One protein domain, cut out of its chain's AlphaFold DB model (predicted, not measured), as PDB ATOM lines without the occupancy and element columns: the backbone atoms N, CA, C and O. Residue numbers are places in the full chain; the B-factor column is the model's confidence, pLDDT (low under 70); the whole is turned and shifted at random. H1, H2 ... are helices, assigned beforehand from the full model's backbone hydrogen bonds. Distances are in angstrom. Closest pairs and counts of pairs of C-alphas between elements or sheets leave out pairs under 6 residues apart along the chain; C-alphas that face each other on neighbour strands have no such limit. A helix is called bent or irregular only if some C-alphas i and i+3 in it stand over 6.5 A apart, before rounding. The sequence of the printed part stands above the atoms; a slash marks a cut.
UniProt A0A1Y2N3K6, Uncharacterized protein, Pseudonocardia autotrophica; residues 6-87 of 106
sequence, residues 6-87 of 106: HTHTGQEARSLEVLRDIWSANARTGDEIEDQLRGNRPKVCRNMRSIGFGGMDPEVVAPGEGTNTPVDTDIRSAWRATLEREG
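This is residues 6 to 87 of the 106 residues of an uncharacterized protein of Pseudonocardia autotrophica (UniProt A0A1Y2N3K6). The chain makes an open C of three helices that nowhere meet: H1 and then the short H2 follow one side, residues 38 to 49 run along a second, and a loose loop of residues 50 to 72 leads into H3 on the third. The middle is empty, H1 sticks out free along its whole length, and residues 77 to 85 of H3 stick out from the loop, with Glu 86 and Gly 87 after them. The printed part has 82 residues with three named helices, in the order H1, H2, H3, and no named strand; the class is all helix, though under half of the residues, 40 of 82, are in named elements. The whole is extended, with a radius of gyration of the C-alphas of 18.3 A and spans of 45 by 41 by 33 A.

The longest helix is H1, residues 6 to 24, His 6 to Ser 24, which measures 27.4 A from first to last C-alpha. It begins with C-alpha 6 at (-24.022, 17.612, 45.304) and ends with C-alpha 24 at (-5.435, 26.299, 27.156). H1 is neither bent nor irregular, but only just: C-alphas 6 and 9 are 6.1 A apart. H2 is residues 30 to 37, Gly 30 to Leu 37, and measures 10.7 A. H3 is residues 73 to 85, Thr 73 to Arg 85, and measures 18.5 A; it ends with C-alpha 85 at (-6.058, 2.567, 14.706). Between H2 and H3, residues 38 to 72 hold no named element.

H1 touches no helix, and its centre is at (-12.793, 20.571, 36.865). From its first residue to its last it runs toward larger x and y and smaller z, with the direction (0.69, 0.32, -0.65). A tight link of 5 residues joins H1 to H2, yet the two helices are apart, with no C-alpha of the one within 8 A of the other. H2 has its centre at (11.784, 29.097, 28.455) and runs mostly toward larger z, with the direction (0.36, -0.02, 0.93). H2 and H3 are apart as well, and the link between them is long, with 35 residues. H3 has its centre at (-2.237, -2.212, 21.740) and the direction (-0.25, 0.64, -0.73). H1 and H3 are apart too. In H2 and H3 every O i to N i+4 pair is within hydrogen-bond range, and in H1 14 of 15 are.

The two C-alphas farthest apart are those of His 6 and Arg 46, at 46.0 A, and the first and last printed C-alphas, of His 6 and Gly 87, are 40.6 A apart. The radius of gyration of the C-alphas is 1.56 times the 11.7 A of a compact globule of 82 residues. Residues 6 to 47, of which 6 to 24 belong to H1 and 30 to 37 to H2, stand free: none of their C-alphas has another, 8 or more residues away along the chain, within 10 A. Residues 77 to 87, of which 77 to 85 belong to H3, stand free in the same way. The C-alphas of residues 38 to 72 lie 11 to 25 A from the mean of the C-alphas at (1.631, 11.487, 32.174). The printed part has no cut; it is one domain of a full chain of 106 residues. The mean pLDDT of the printed part is 70.1, and 45 residues are under 70, among them residues 6 to 11, 25 to 30, 37 to 47 and 54 to 71. The mean pLDDT is 73 for H1, 70 for H2 and 82 for H3.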
ATOM      1  N   HIS A   6     -24.447  16.284  45.773       52.47
ATOM      2  CA  HIS A   6     -24.022  17.612  45.304       52.47
ATOM      3  C   HIS A   6     -22.502  17.845  45.330       52.47
ATOM      4  O   HIS A   6     -22.016  18.772  44.687       52.47
ATOM      5  N   THR A   7     -21.731  17.024  46.048       55.44
ATOM      6  CA  THR A   7     -20.285  17.254  46.231       55.44
ATOM      7  C   THR A   7     -19.442  16.646  45.105       55.44
ATOM      8  O   THR A   7     -18.391  17.186  44.768       55.44
ATOM      9  N   HIS A   8     -19.904  15.546  44.501       52.59
ATOM     10  CA  HIS A   8     -19.165  14.816  43.465       52.59
ATOM     11  C   HIS A   8     -19.077  15.620  42.159       52.59
ATOM     12  O   HIS A   8     -17.985  15.892  41.667       52.59
ATOM     13  N   THR A   9     -20.215  16.132  41.689       62.62
ATOM     14  CA  THR A   9     -20.316  16.954  40.471       62.62
ATOM     15  C   THR A   9     -19.539  18.271  40.570       62.62
ATOM     16  O   THR A   9     -18.925  18.708  39.598       62.62
ATOM     17  N   GLY A  10     -19.492  18.889  41.755       66.75
ATOM     18  CA  GLY A  10     -18.701  20.102  41.996       66.75
ATOM     19  C   GLY A  10     -17.183  19.874  41.951       66.75
ATOM     20  O   GLY A  10     -16.438  20.760  41.533       66.75
ATOM     21  N   GLN A  11     -16.708  18.693  42.355       66.88
ATOM     22  CA  GLN A  11     -15.286  18.335  42.310       66.88
ATOM     23  C   GLN A  11     -14.844  17.910  40.903       66.88
ATOM     24  O   GLN A  11     -13.747  18.268  40.470       66.88
ATOM     25  N   GLU A  12     -15.706  17.214  40.163       75.12
ATOM     26  CA  GLU A  12     -15.491  16.910  38.746       75.12
ATOM     27  C   GLU A  12     -15.444  18.185  37.898       75.12
ATOM     28  O   GLU A  12     -14.516  18.360  37.110       75.12
ATOM     29  N   ALA A  13     -16.372  19.124  38.116       79.88
ATOM     30  CA  ALA A  13     -16.376  20.421  37.438       79.88
ATOM     31  C   ALA A  13     -15.063  21.192  37.653       79.88
ATOM     32  O   ALA A  13     -14.449  21.638  36.686       79.88
ATOM     33  N   ARG A  14     -14.574  21.259  38.898       77.81
ATOM     34  CA  ARG A  14     -13.281  21.891  39.222       77.81
ATOM     35  C   ARG A  14     -12.095  21.172  38.583       77.81
ATOM     36  O   ARG A  14     -11.166  21.817  38.111       77.81
ATOM     37  N   SER A  15     -12.124  19.843  38.545       78.56
ATOM     38  CA  SER A  15     -11.069  19.047  37.906       78.56
ATOM     39  C   SER A  15     -11.025  19.300  36.395       78.56
ATOM     40  O   SER A  15      -9.951  19.481  35.826       78.56
ATOM     41  N   LEU A  16     -12.188  19.393  35.746       84.75
ATOM     42  CA  LEU A  16     -12.299  19.727  34.325       84.75
ATOM     43  C   LEU A  16     -11.879  21.170  34.021       84.75
ATOM     44  O   LEU A  16     -11.301  21.414  32.965       84.75
ATOM     45  N   GLU A  17     -12.144  22.121  34.917       82.38
ATOM     46  CA  GLU A  17     -11.664  23.504  34.800       82.38
ATOM     47  C   GLU A  17     -10.136  23.577  34.849       82.38
ATOM     48  O   GLU A  17      -9.534  24.178  33.962       82.38
ATOM     49  N   VAL A  18      -9.502  22.890  35.804       84.25
ATOM     50  CA  VAL A  18      -8.034  22.803  35.895       84.25
ATOM     51  C   VAL A  18      -7.441  22.158  34.643       84.25
ATOM     52  O   VAL A  18      -6.467  22.661  34.089       84.25
ATOM     53  N   LEU A  19      -8.038  21.069  34.151       82.12
ATOM     54  CA  LEU A  19      -7.564  20.407  32.934       82.12
ATOM     55  C   LEU A  19      -7.720  21.297  31.695       82.12
ATOM     56  O   LEU A  19      -6.835  21.304  30.841       82.12
ATOM     57  N   ARG A  20      -8.805  22.073  31.600       83.44
ATOM     58  CA  ARG A  20      -9.000  23.056  30.524       83.44
ATOM     59  C   ARG A  20      -8.002  24.201  30.601       83.44
ATOM     60  O   ARG A  20      -7.539  24.617  29.550       83.44
ATOM     61  N   ASP A  21      -7.666  24.670  31.798       78.50
ATOM     62  CA  ASP A  21      -6.669  25.724  32.018       78.50
ATOM     63  C   ASP A  21      -5.249  25.247  31.668       78.50
ATOM     64  O   ASP A  21      -4.510  25.914  30.949       78.50
ATOM     65  N   ILE A  22      -4.890  24.019  32.059       77.06
ATOM     66  CA  ILE A  22      -3.633  23.379  31.635       77.06
ATOM     67  C   ILE A  22      -3.598  23.227  30.110       77.06
ATOM     68  O   ILE A  22      -2.570  23.478  29.481       77.06
ATOM     69  N   TRP A  23      -4.717  22.817  29.504       74.19
ATOM     70  CA  TRP A  23      -4.783  22.599  28.063       74.19
ATOM     71  C   TRP A  23      -4.775  23.907  27.266       74.19
ATOM     72  O   TRP A  23      -4.148  23.962  26.209       74.19
ATOM     73  N   SER A  24      -5.427  24.962  27.763       71.31
ATOM     74  CA  SER A  24      -5.435  26.299  27.156       71.31
ATOM     75  C   SER A  24      -4.092  27.015  27.321       71.31
ATOM     76  O   SER A  24      -3.702  27.785  26.445       71.31
ATOM     77  N   ALA A  25      -3.337  26.702  28.377       63.84
ATOM     78  CA  ALA A  25      -1.986  27.206  28.604       63.84
ATOM     79  C   ALA A  25      -0.910  26.609  27.662       63.84
ATOM     80  O   ALA A  25       0.254  27.002  27.752       63.84
ATOM     81  N   ASN A  26      -1.265  25.721  26.720       59.12
ATOM     82  CA  ASN A  26      -0.341  25.118  25.737       59.12
ATOM     83  C   ASN A  26       0.166  26.067  24.630       59.12
ATOM     84  O   ASN A  26       0.737  25.608  23.644       59.12
ATOM     85  N   ALA A  27       0.002  27.382  24.773       58.97
ATOM     86  CA  ALA A  27       0.588  28.358  23.854       58.97
ATOM     87  C   ALA A  27       1.918  28.949  24.356       58.97
ATOM     88  O   ALA A  27       2.357  29.966  23.823       58.97
ATOM     89  N   ARG A  28       2.567  28.343  25.363       59.72
ATOM     90  CA  ARG A  28       3.925  28.762  25.738       59.72
ATOM     91  C   ARG A  28       4.885  28.436  24.606       59.72
ATOM     92  O   ARG A  28       4.985  27.287  24.175       59.72
ATOM     93  N   THR A  29       5.577  29.453  24.121       66.19
ATOM     94  CA  THR A  29       6.603  29.283  23.094       66.19
ATOM     95  C   THR A  29       7.822  28.580  23.701       66.19
ATOM     96  O   THR A  29       8.038  28.613  24.916       66.19
ATOM     97  N   GLY A  30       8.632  27.914  22.872       63.75
ATOM     98  CA  GLY A  30       9.857  27.250  23.343       63.75
ATOM     99  C   GLY A  30      10.783  28.196  24.117       63.75
ATOM    100  O   GLY A  30      11.383  27.788  25.108       63.75
ATOM    101  N   ASP A  31      10.801  29.473  23.735       70.62
ATOM    102  CA  ASP A  31      11.607  30.519  24.365       70.62
ATOM    103  C   ASP A  31      11.135  30.855  25.790       70.62
ATOM    104  O   ASP A  31      11.959  31.020  26.686       70.62
ATOM    105  N   GLU A  32       9.822  30.878  26.044       70.62
ATOM    106  CA  GLU A  32       9.262  31.091  27.390       70.62
ATOM    107  C   GLU A  32       9.569  29.920  28.334       70.62
ATOM    108  O   GLU A  32       9.762  30.103  29.540       70.62
ATOM    109  N   ILE A  33       9.627  28.704  27.785       68.06
ATOM    110  CA  ILE A  33      10.028  27.500  28.518       68.06
ATOM    111  C   ILE A  33      11.528  27.558  28.824       68.06
ATOM    112  O   ILE A  33      11.933  27.274  29.951       68.06
ATOM    113  N   GLU A  34      12.357  27.966  27.861       69.94
ATOM    114  CA  GLU A  34      13.788  28.164  28.090       69.94
ATOM    115  C   GLU A  34      14.075  29.254  29.129       69.94
ATOM    116  O   GLU A  34      14.923  29.047  29.995       69.94
ATOM    117  N   ASP A  35      13.363  30.382  29.087       76.38
ATOM    118  CA  ASP A  35      13.522  31.483  30.042       76.38
ATOM    119  C   ASP A  35      13.118  31.081  31.466       76.38
ATOM    120  O   ASP A  35      13.825  31.418  32.416       76.38
ATOM    121  N   GLN A  36      12.057  30.283  31.642       71.56
ATOM    122  CA  GLN A  36      11.707  29.715  32.956       71.56
ATOM    123  C   GLN A  36      12.759  28.727  33.483       71.56
ATOM    124  O   GLN A  36      12.929  28.581  34.696       71.56
ATOM    125  N   LEU A  37      13.468  28.035  32.589       67.56
ATOM    126  CA  LEU A  37      14.501  27.054  32.932       67.56
ATOM    127  C   LEU A  37      15.908  27.675  33.021       67.56
ATOM    128  O   LEU A  37      16.840  27.028  33.517       67.56
ATOM    129  N   ARG A  38      16.085  28.937  32.602       64.25
ATOM    130  CA  ARG A  38      17.326  29.710  32.759       64.25
ATOM    131  C   ARG A  38      17.551  30.050  34.237       64.25
ATOM    132  O   ARG A  38      17.205  31.111  34.734       64.25
ATOM    133  N   GLY A  39      18.165  29.113  34.957       64.88
ATOM    134  CA  GLY A  39      18.596  29.271  36.355       64.88
ATOM    135  C   GLY A  39      18.360  28.022  37.197       64.88
ATOM    136  O   GLY A  39      19.151  27.707  38.083       64.88
ATOM    137  N   ASN A  40      17.336  27.245  36.850       63.03
ATOM    138  CA  ASN A  40      17.079  25.929  37.410       63.03
ATOM    139  C   ASN A  40      17.211  24.918  36.275       63.03
ATOM    140  O   ASN A  40      16.255  24.688  35.537       63.03
ATOM    141  N   ARG A  41      18.410  24.338  36.093       61.25
ATOM    142  CA  ARG A  41      18.557  23.251  35.117       61.25
ATOM    143  C   ARG A  41      17.539  22.181  35.509       61.25
ATOM    144  O   ARG A  41      17.659  21.664  36.626       61.25
ATOM    145  N   PRO A  42      16.563  21.840  34.648       61.88
ATOM    146  CA  PRO A  42      15.652  20.757  34.970       61.88
ATOM    147  C   PRO A  42      16.534  19.549  35.258       61.88
ATOM    148  O   PRO A  42      17.531  19.338  34.556       61.88
ATOM    149  N   LYS A  43      16.244  18.820  36.343       64.81
ATOM    150  CA  LYS A  43      16.954  17.578  36.650       64.81
ATOM    151  C   LYS A  43      16.805  16.703  35.418       64.81
ATOM    152  O   LYS A  43      15.753  16.118  35.195       64.81
ATOM    153  N   VAL A  44      17.837  16.689  34.579       64.81
ATOM    154  CA  VAL A  44      17.868  15.847  33.395       64.81
ATOM    155  C   VAL A  44      17.713  14.449  33.951       64.81
ATOM    156  O   VAL A  44      18.540  14.037  34.772       64.81
ATOM    157  N   CYS A  45      16.635  13.763  33.569       63.69
ATOM    158  CA  CYS A  45      16.379  12.374  33.921       63.69
ATOM    159  C   CYS A  45      17.459  11.503  33.268       63.69
ATOM    160  O   CYS A  45      17.227  10.802  32.292       63.69
ATOM    161  N   ARG A  46      18.690  11.595  33.780       65.62
ATOM    162  CA  ARG A  46      19.852  10.832  33.322       65.62
ATOM    163  C   ARG A  46      19.696   9.359  33.660       65.62
ATOM    164  O   ARG A  46      20.306   8.525  33.007       65.62
ATOM    165  N   ASN A  47      18.890   9.047  34.672       68.69
ATOM    166  CA  ASN A  47      18.592   7.687  35.067       68.69
ATOM    167  C   ASN A  47      17.148   7.345  34.689       68.69
ATOM    168  O   ASN A  47      16.221   7.630  35.439       68.69
ATOM    169  N   MET A  48      16.976   6.746  33.511       71.19
ATOM    170  CA  MET A  48      15.694   6.186  33.065       71.19
ATOM    171  C   MET A  48      15.531   4.711  33.453       71.19
ATOM    172  O   MET A  48      14.543   4.090  33.088       71.19
ATOM    173  N   ARG A  49      16.470   4.126  34.212       69.25
ATOM    174  CA  ARG A  49      16.418   2.702  34.574       69.25
ATOM    175  C   ARG A  49      15.234   2.372  35.484       69.25
ATOM    176  O   ARG A  49      14.832   1.218  35.535       69.25
ATOM    177  N   SER A  50      14.684   3.348  36.200       65.88
ATOM    178  CA  SER A  50      13.482   3.187  37.026       65.88
ATOM    179  C   SER A  50      12.194   3.620  36.320       65.88
ATOM    180  O   SER A  50      11.126   3.516  36.917       65.88
ATOM    181  N   ILE A  51      12.271   4.075  35.063       71.06
ATOM    182  CA  ILE A  51      11.120   4.543  34.289       71.06
ATOM    183  C   ILE A  51      10.705   3.452  33.301       71.06
ATOM    184  O   ILE A  51      11.470   3.065  32.423       71.06
ATOM    185  N   GLY A  52       9.480   2.963  33.447       71.25
ATOM    186  CA  GLY A  52       8.845   2.006  32.548       71.25
ATOM    187  C   GLY A  52       7.325   2.153  32.565       71.25
ATOM    188  O   GLY A  52       6.798   3.199  32.945       71.25
ATOM    189  N   PHE A  53       6.620   1.107  32.143       70.06
ATOM    190  CA  PHE A  53       5.162   1.121  31.974       70.06
ATOM    191  C   PHE A  53       4.385   0.625  33.214       70.06
ATOM    192  O   PHE A  53       3.160   0.539  33.187       70.06
ATOM    193  N   GLY A  54       5.074   0.288  34.305       68.81
ATOM    194  CA  GLY A  54       4.471  -0.121  35.573       68.81
ATOM    195  C   GLY A  54       3.505   0.934  36.116       68.81
ATOM    196  O   GLY A  54       3.803   2.126  36.084       68.81
ATOM    197  N   GLY A  55       2.340   0.491  36.594       64.81
ATOM    198  CA  GLY A  55       1.237   1.366  37.016       64.81
ATOM    199  C   GLY A  55       0.242   1.734  35.906       64.81
ATOM    200  O   GLY A  55      -0.708   2.459  36.176       64.81
ATOM    201  N   MET A  56       0.428   1.242  34.671       63.75
ATOM    202  CA  MET A  56      -0.611   1.295  33.624       63.75
ATOM    203  C   MET A  56      -1.689   0.216  33.772       63.75
ATOM    204  O   MET A  56      -2.711   0.287  33.092       63.75
ATOM    205  N   ASP A  57      -1.457  -0.782  34.619       64.44
ATOM    206  CA  ASP A  57      -2.495  -1.724  35.014       64.44
ATOM    207  C   ASP A  57      -3.366  -1.050  36.092       64.44
ATOM    208  O   ASP A  57      -2.843  -0.726  37.164       64.44
ATOM    209  N   PRO A  58      -4.662  -0.792  35.825       57.69
ATOM    210  CA  PRO A  58      -5.544  -0.122  36.776       57.69
ATOM    211  C   PRO A  58      -5.751  -0.923  38.072       57.69
ATOM    212  O   PRO A  58      -6.178  -0.341  39.068       57.69
ATOM    213  N   GLU A  59      -5.444  -2.224  38.080       58.31
ATOM    214  CA  GLU A  59      -5.588  -3.102  39.246       58.31
ATOM    215  C   GLU A  59      -4.270  -3.306  40.012       58.31
ATOM    216  O   GLU A  59      -4.290  -3.681  41.188       58.31
ATOM    217  N   VAL A  60      -3.119  -3.001  39.398       58.19
ATOM    218  CA  VAL A  60      -1.794  -3.175  40.012       58.19
ATOM    219  C   VAL A  60      -1.135  -1.816  40.244       58.19
ATOM    220  O   VAL A  60      -0.379  -1.296  39.419       58.19
ATOM    221  N   VAL A  61      -1.365  -1.253  41.433       56.84
ATOM    222  CA  VAL A  61      -0.554  -0.141  41.948       56.84
ATOM    223  C   VAL A  61       0.861  -0.671  42.171       56.84
ATOM    224  O   VAL A  61       1.089  -1.462  43.085       56.84
ATOM    225  N   ALA A  62       1.814  -0.265  41.330       56.72
ATOM    226  CA  ALA A  62       3.210  -0.670  41.473       56.72
ATOM    227  C   ALA A  62       3.742  -0.241  42.859       56.72
ATOM    228  O   ALA A  62       3.783   0.960  43.144       56.72
ATOM    229  N   PRO A  63       4.147  -1.174  43.742       52.03
ATOM    230  CA  PRO A  63       4.741  -0.799  45.013       52.03
ATOM    231  C   PRO A  63       6.215  -0.429  44.786       52.03
ATOM    232  O   PRO A  63       7.023  -1.294  44.452       52.03
ATOM    233  N   GLY A  64       6.584   0.841  44.991       57.28
ATOM    234  CA  GLY A  64       7.989   1.263  45.096       57.28
ATOM    235  C   GLY A  64       8.435   2.446  44.222       57.28
ATOM    236  O   GLY A  64       7.655   3.066  43.509       57.28
ATOM    237  N   GLU A  65       9.734   2.752  44.328       56.78
ATOM    238  CA  GLU A  65      10.477   3.936  43.837       56.78
ATOM    239  C   GLU A  65      10.641   4.024  42.295       56.78
ATOM    240  O   GLU A  65      11.591   4.626  41.790       56.78
ATOM    241  N   GLY A  66       9.760   3.404  41.503       62.22
ATOM    242  CA  GLY A  66       9.875   3.427  40.042       62.22
ATOM    243  C   GLY A  66       8.756   2.706  39.297       62.22
ATOM    244  O   GLY A  66       8.115   1.804  39.823       62.22
ATOM    245  N   THR A  67       8.553   3.090  38.037       69.88
ATOM    246  CA  THR A  67       7.564   2.498  37.122       69.88
ATOM    247  C   THR A  67       8.173   1.432  36.211       69.88
ATOM    248  O   THR A  67       7.532   0.978  35.269       69.88
ATOM    249  N   ASN A  68       9.417   1.001  36.440       68.69
ATOM    250  CA  ASN A  68      10.042  -0.063  35.648       68.69
ATOM    251  C   ASN A  68       9.576  -1.468  36.071       68.69
ATOM    252  O   ASN A  68      10.376  -2.327  36.437       68.69
ATOM    253  N   THR A  69       8.265  -1.685  36.026       65.56
ATOM    254  CA  THR A  69       7.640  -2.995  36.208       65.56
ATOM    255  C   THR A  69       7.222  -3.524  34.838       65.56
ATOM    256  O   THR A  69       6.662  -2.758  34.042       65.56
ATOM    257  N   PRO A  70       7.475  -4.809  34.528       63.94
ATOM    258  CA  PRO A  70       6.965  -5.424  33.313       63.94
ATOM    259  C   PRO A  70       5.444  -5.299  33.256       63.94
ATOM    260  O   PRO A  70       4.743  -5.725  34.168       63.94
ATOM    261  N   VAL A  71       4.945  -4.701  32.179       68.31
ATOM    262  CA  VAL A  71       3.518  -4.721  31.855       68.31
ATOM    263  C   VAL A  71       3.208  -5.992  31.089       68.31
ATOM    264  O   VAL A  71       4.006  -6.401  30.230       68.31
ATOM    265  N   ASP A  72       2.055  -6.577  31.406       73.31
ATOM    266  CA  ASP A  72       1.545  -7.775  30.755       73.31
ATOM    267  C   ASP A  72       1.499  -7.610  29.223       73.31
ATOM    268  O   ASP A  72       1.317  -6.513  28.671       73.31
ATOM    269  N   THR A  73       1.724  -8.716  28.519       73.00
ATOM    270  CA  THR A  73       1.750  -8.763  27.054       73.00
ATOM    271  C   THR A  73       0.404  -8.356  26.449       73.00
ATOM    272  O   THR A  73       0.385  -7.731  25.382       73.00
ATOM    273  N   ASP A  74      -0.699  -8.609  27.150       77.75
ATOM    274  CA  ASP A  74      -2.052  -8.289  26.700       77.75
ATOM    275  C   ASP A  74      -2.309  -6.780  26.726       77.75
ATOM    276  O   ASP A  74      -2.765  -6.204  25.732       77.75
ATOM    277  N   ILE A  75      -1.900  -6.097  27.800       77.44
ATOM    278  CA  ILE A  75      -2.007  -4.634  27.918       77.44
ATOM    279  C   ILE A  75      -1.164  -3.954  26.831       77.44
ATOM    280  O   ILE A  75      -1.627  -3.030  26.155       77.44
ATOM    281  N   ARG A  76       0.063  -4.437  26.596       76.25
ATOM    282  CA  ARG A  76       0.935  -3.904  25.534       76.25
ATOM    283  C   ARG A  76       0.306  -4.069  24.146       76.25
ATOM    284  O   ARG A  76       0.426  -3.179  23.302       76.25
ATOM    285  N   SER A  77      -0.365  -5.192  23.908       81.44
ATOM    286  CA  SER A  77      -1.021  -5.487  22.630       81.44
ATOM    287  C   SER A  77      -2.265  -4.623  22.409       81.44
ATOM    288  O   SER A  77      -2.427  -4.066  21.322       81.44
ATOM    289  N   ALA A  78      -3.082  -4.410  23.446       84.69
ATOM    290  CA  ALA A  78      -4.244  -3.519  23.393       84.69
ATOM    291  C   ALA A  78      -3.857  -2.063  23.067       84.69
ATOM    292  O   ALA A  78      -4.508  -1.397  22.251       84.69
ATOM    293  N   TRP A  79      -2.755  -1.579  23.650       82.69
ATOM    294  CA  TRP A  79      -2.219  -0.252  23.345       82.69
ATOM    295  C   TRP A  79      -1.677  -0.145  21.920       82.69
ATOM    296  O   TRP A  79      -1.962   0.851  21.255       82.69
ATOM    297  N   ARG A  80      -0.967  -1.161  21.400       83.62
ATOM    298  CA  ARG A  80      -0.544  -1.150  19.986       83.62
ATOM    299  C   ARG A  80      -1.732  -1.057  19.041       83.62
ATOM    300  O   ARG A  80      -1.743  -0.167  18.201       83.62
ATOM    301  N   ALA A  81      -2.747  -1.899  19.225       85.88
ATOM    302  CA  ALA A  81      -3.936  -1.883  18.373       85.88
ATOM    303  C   ALA A  81      -4.630  -0.508  18.380       85.88
ATOM    304  O   ALA A  81      -5.080  -0.014  17.347       85.88
ATOM    305  N   THR A  82      -4.673   0.147  19.544       86.81
ATOM    306  CA  THR A  82      -5.201   1.510  19.679       86.81
ATOM    307  C   THR A  82      -4.364   2.531  18.907       86.81
ATOM    308  O   THR A  82      -4.917   3.333  18.159       86.81
ATOM    309  N   LEU A  83      -3.037   2.484  19.034       86.44
ATOM    310  CA  LEU A  83      -2.142   3.425  18.355       86.44
ATOM    311  C   LEU A  83      -2.083   3.209  16.836       86.44
ATOM    312  O   LEU A  83      -1.964   4.181  16.093       86.44
ATOM    313  N   GLU A  84      -2.190   1.967  16.370       86.06
ATOM    314  CA  GLU A  84      -2.339   1.622  14.952       86.06
ATOM    315  C   GLU A  84      -3.630   2.211  14.389       86.06
ATOM    316  O   GLU A  84      -3.598   2.917  13.383       86.06
ATOM    317  N   ARG A  85      -4.756   1.996  15.082       88.50
ATOM    318  CA  ARG A  85      -6.058   2.567  14.706       88.50
ATOM    319  C   ARG A  85      -6.019   4.092  14.633       88.50
ATOM    320  O   ARG A  85      -6.661   4.682  13.772       88.50
ATOM    321  N   GLU A  86      -5.283   4.730  15.533       90.56
ATOM    322  CA  GLU A  86      -5.128   6.186  15.575       90.56
ATOM    323  C   GLU A  86      -4.068   6.720  14.596       90.56
ATOM    324  O   GLU A  86      -3.859   7.930  14.534       90.56
ATOM    325  N   GLY A  87      -3.381   5.849  13.846       88.00
ATOM    326  CA  GLY A  87      -2.309   6.242  12.925       88.00
ATOM    327  C   GLY A  87      -1.063   6.800  13.624       88.00
ATOM    328  O   GLY A  87      -0.243   7.461  12.991       88.00
TER     329      GLY A  87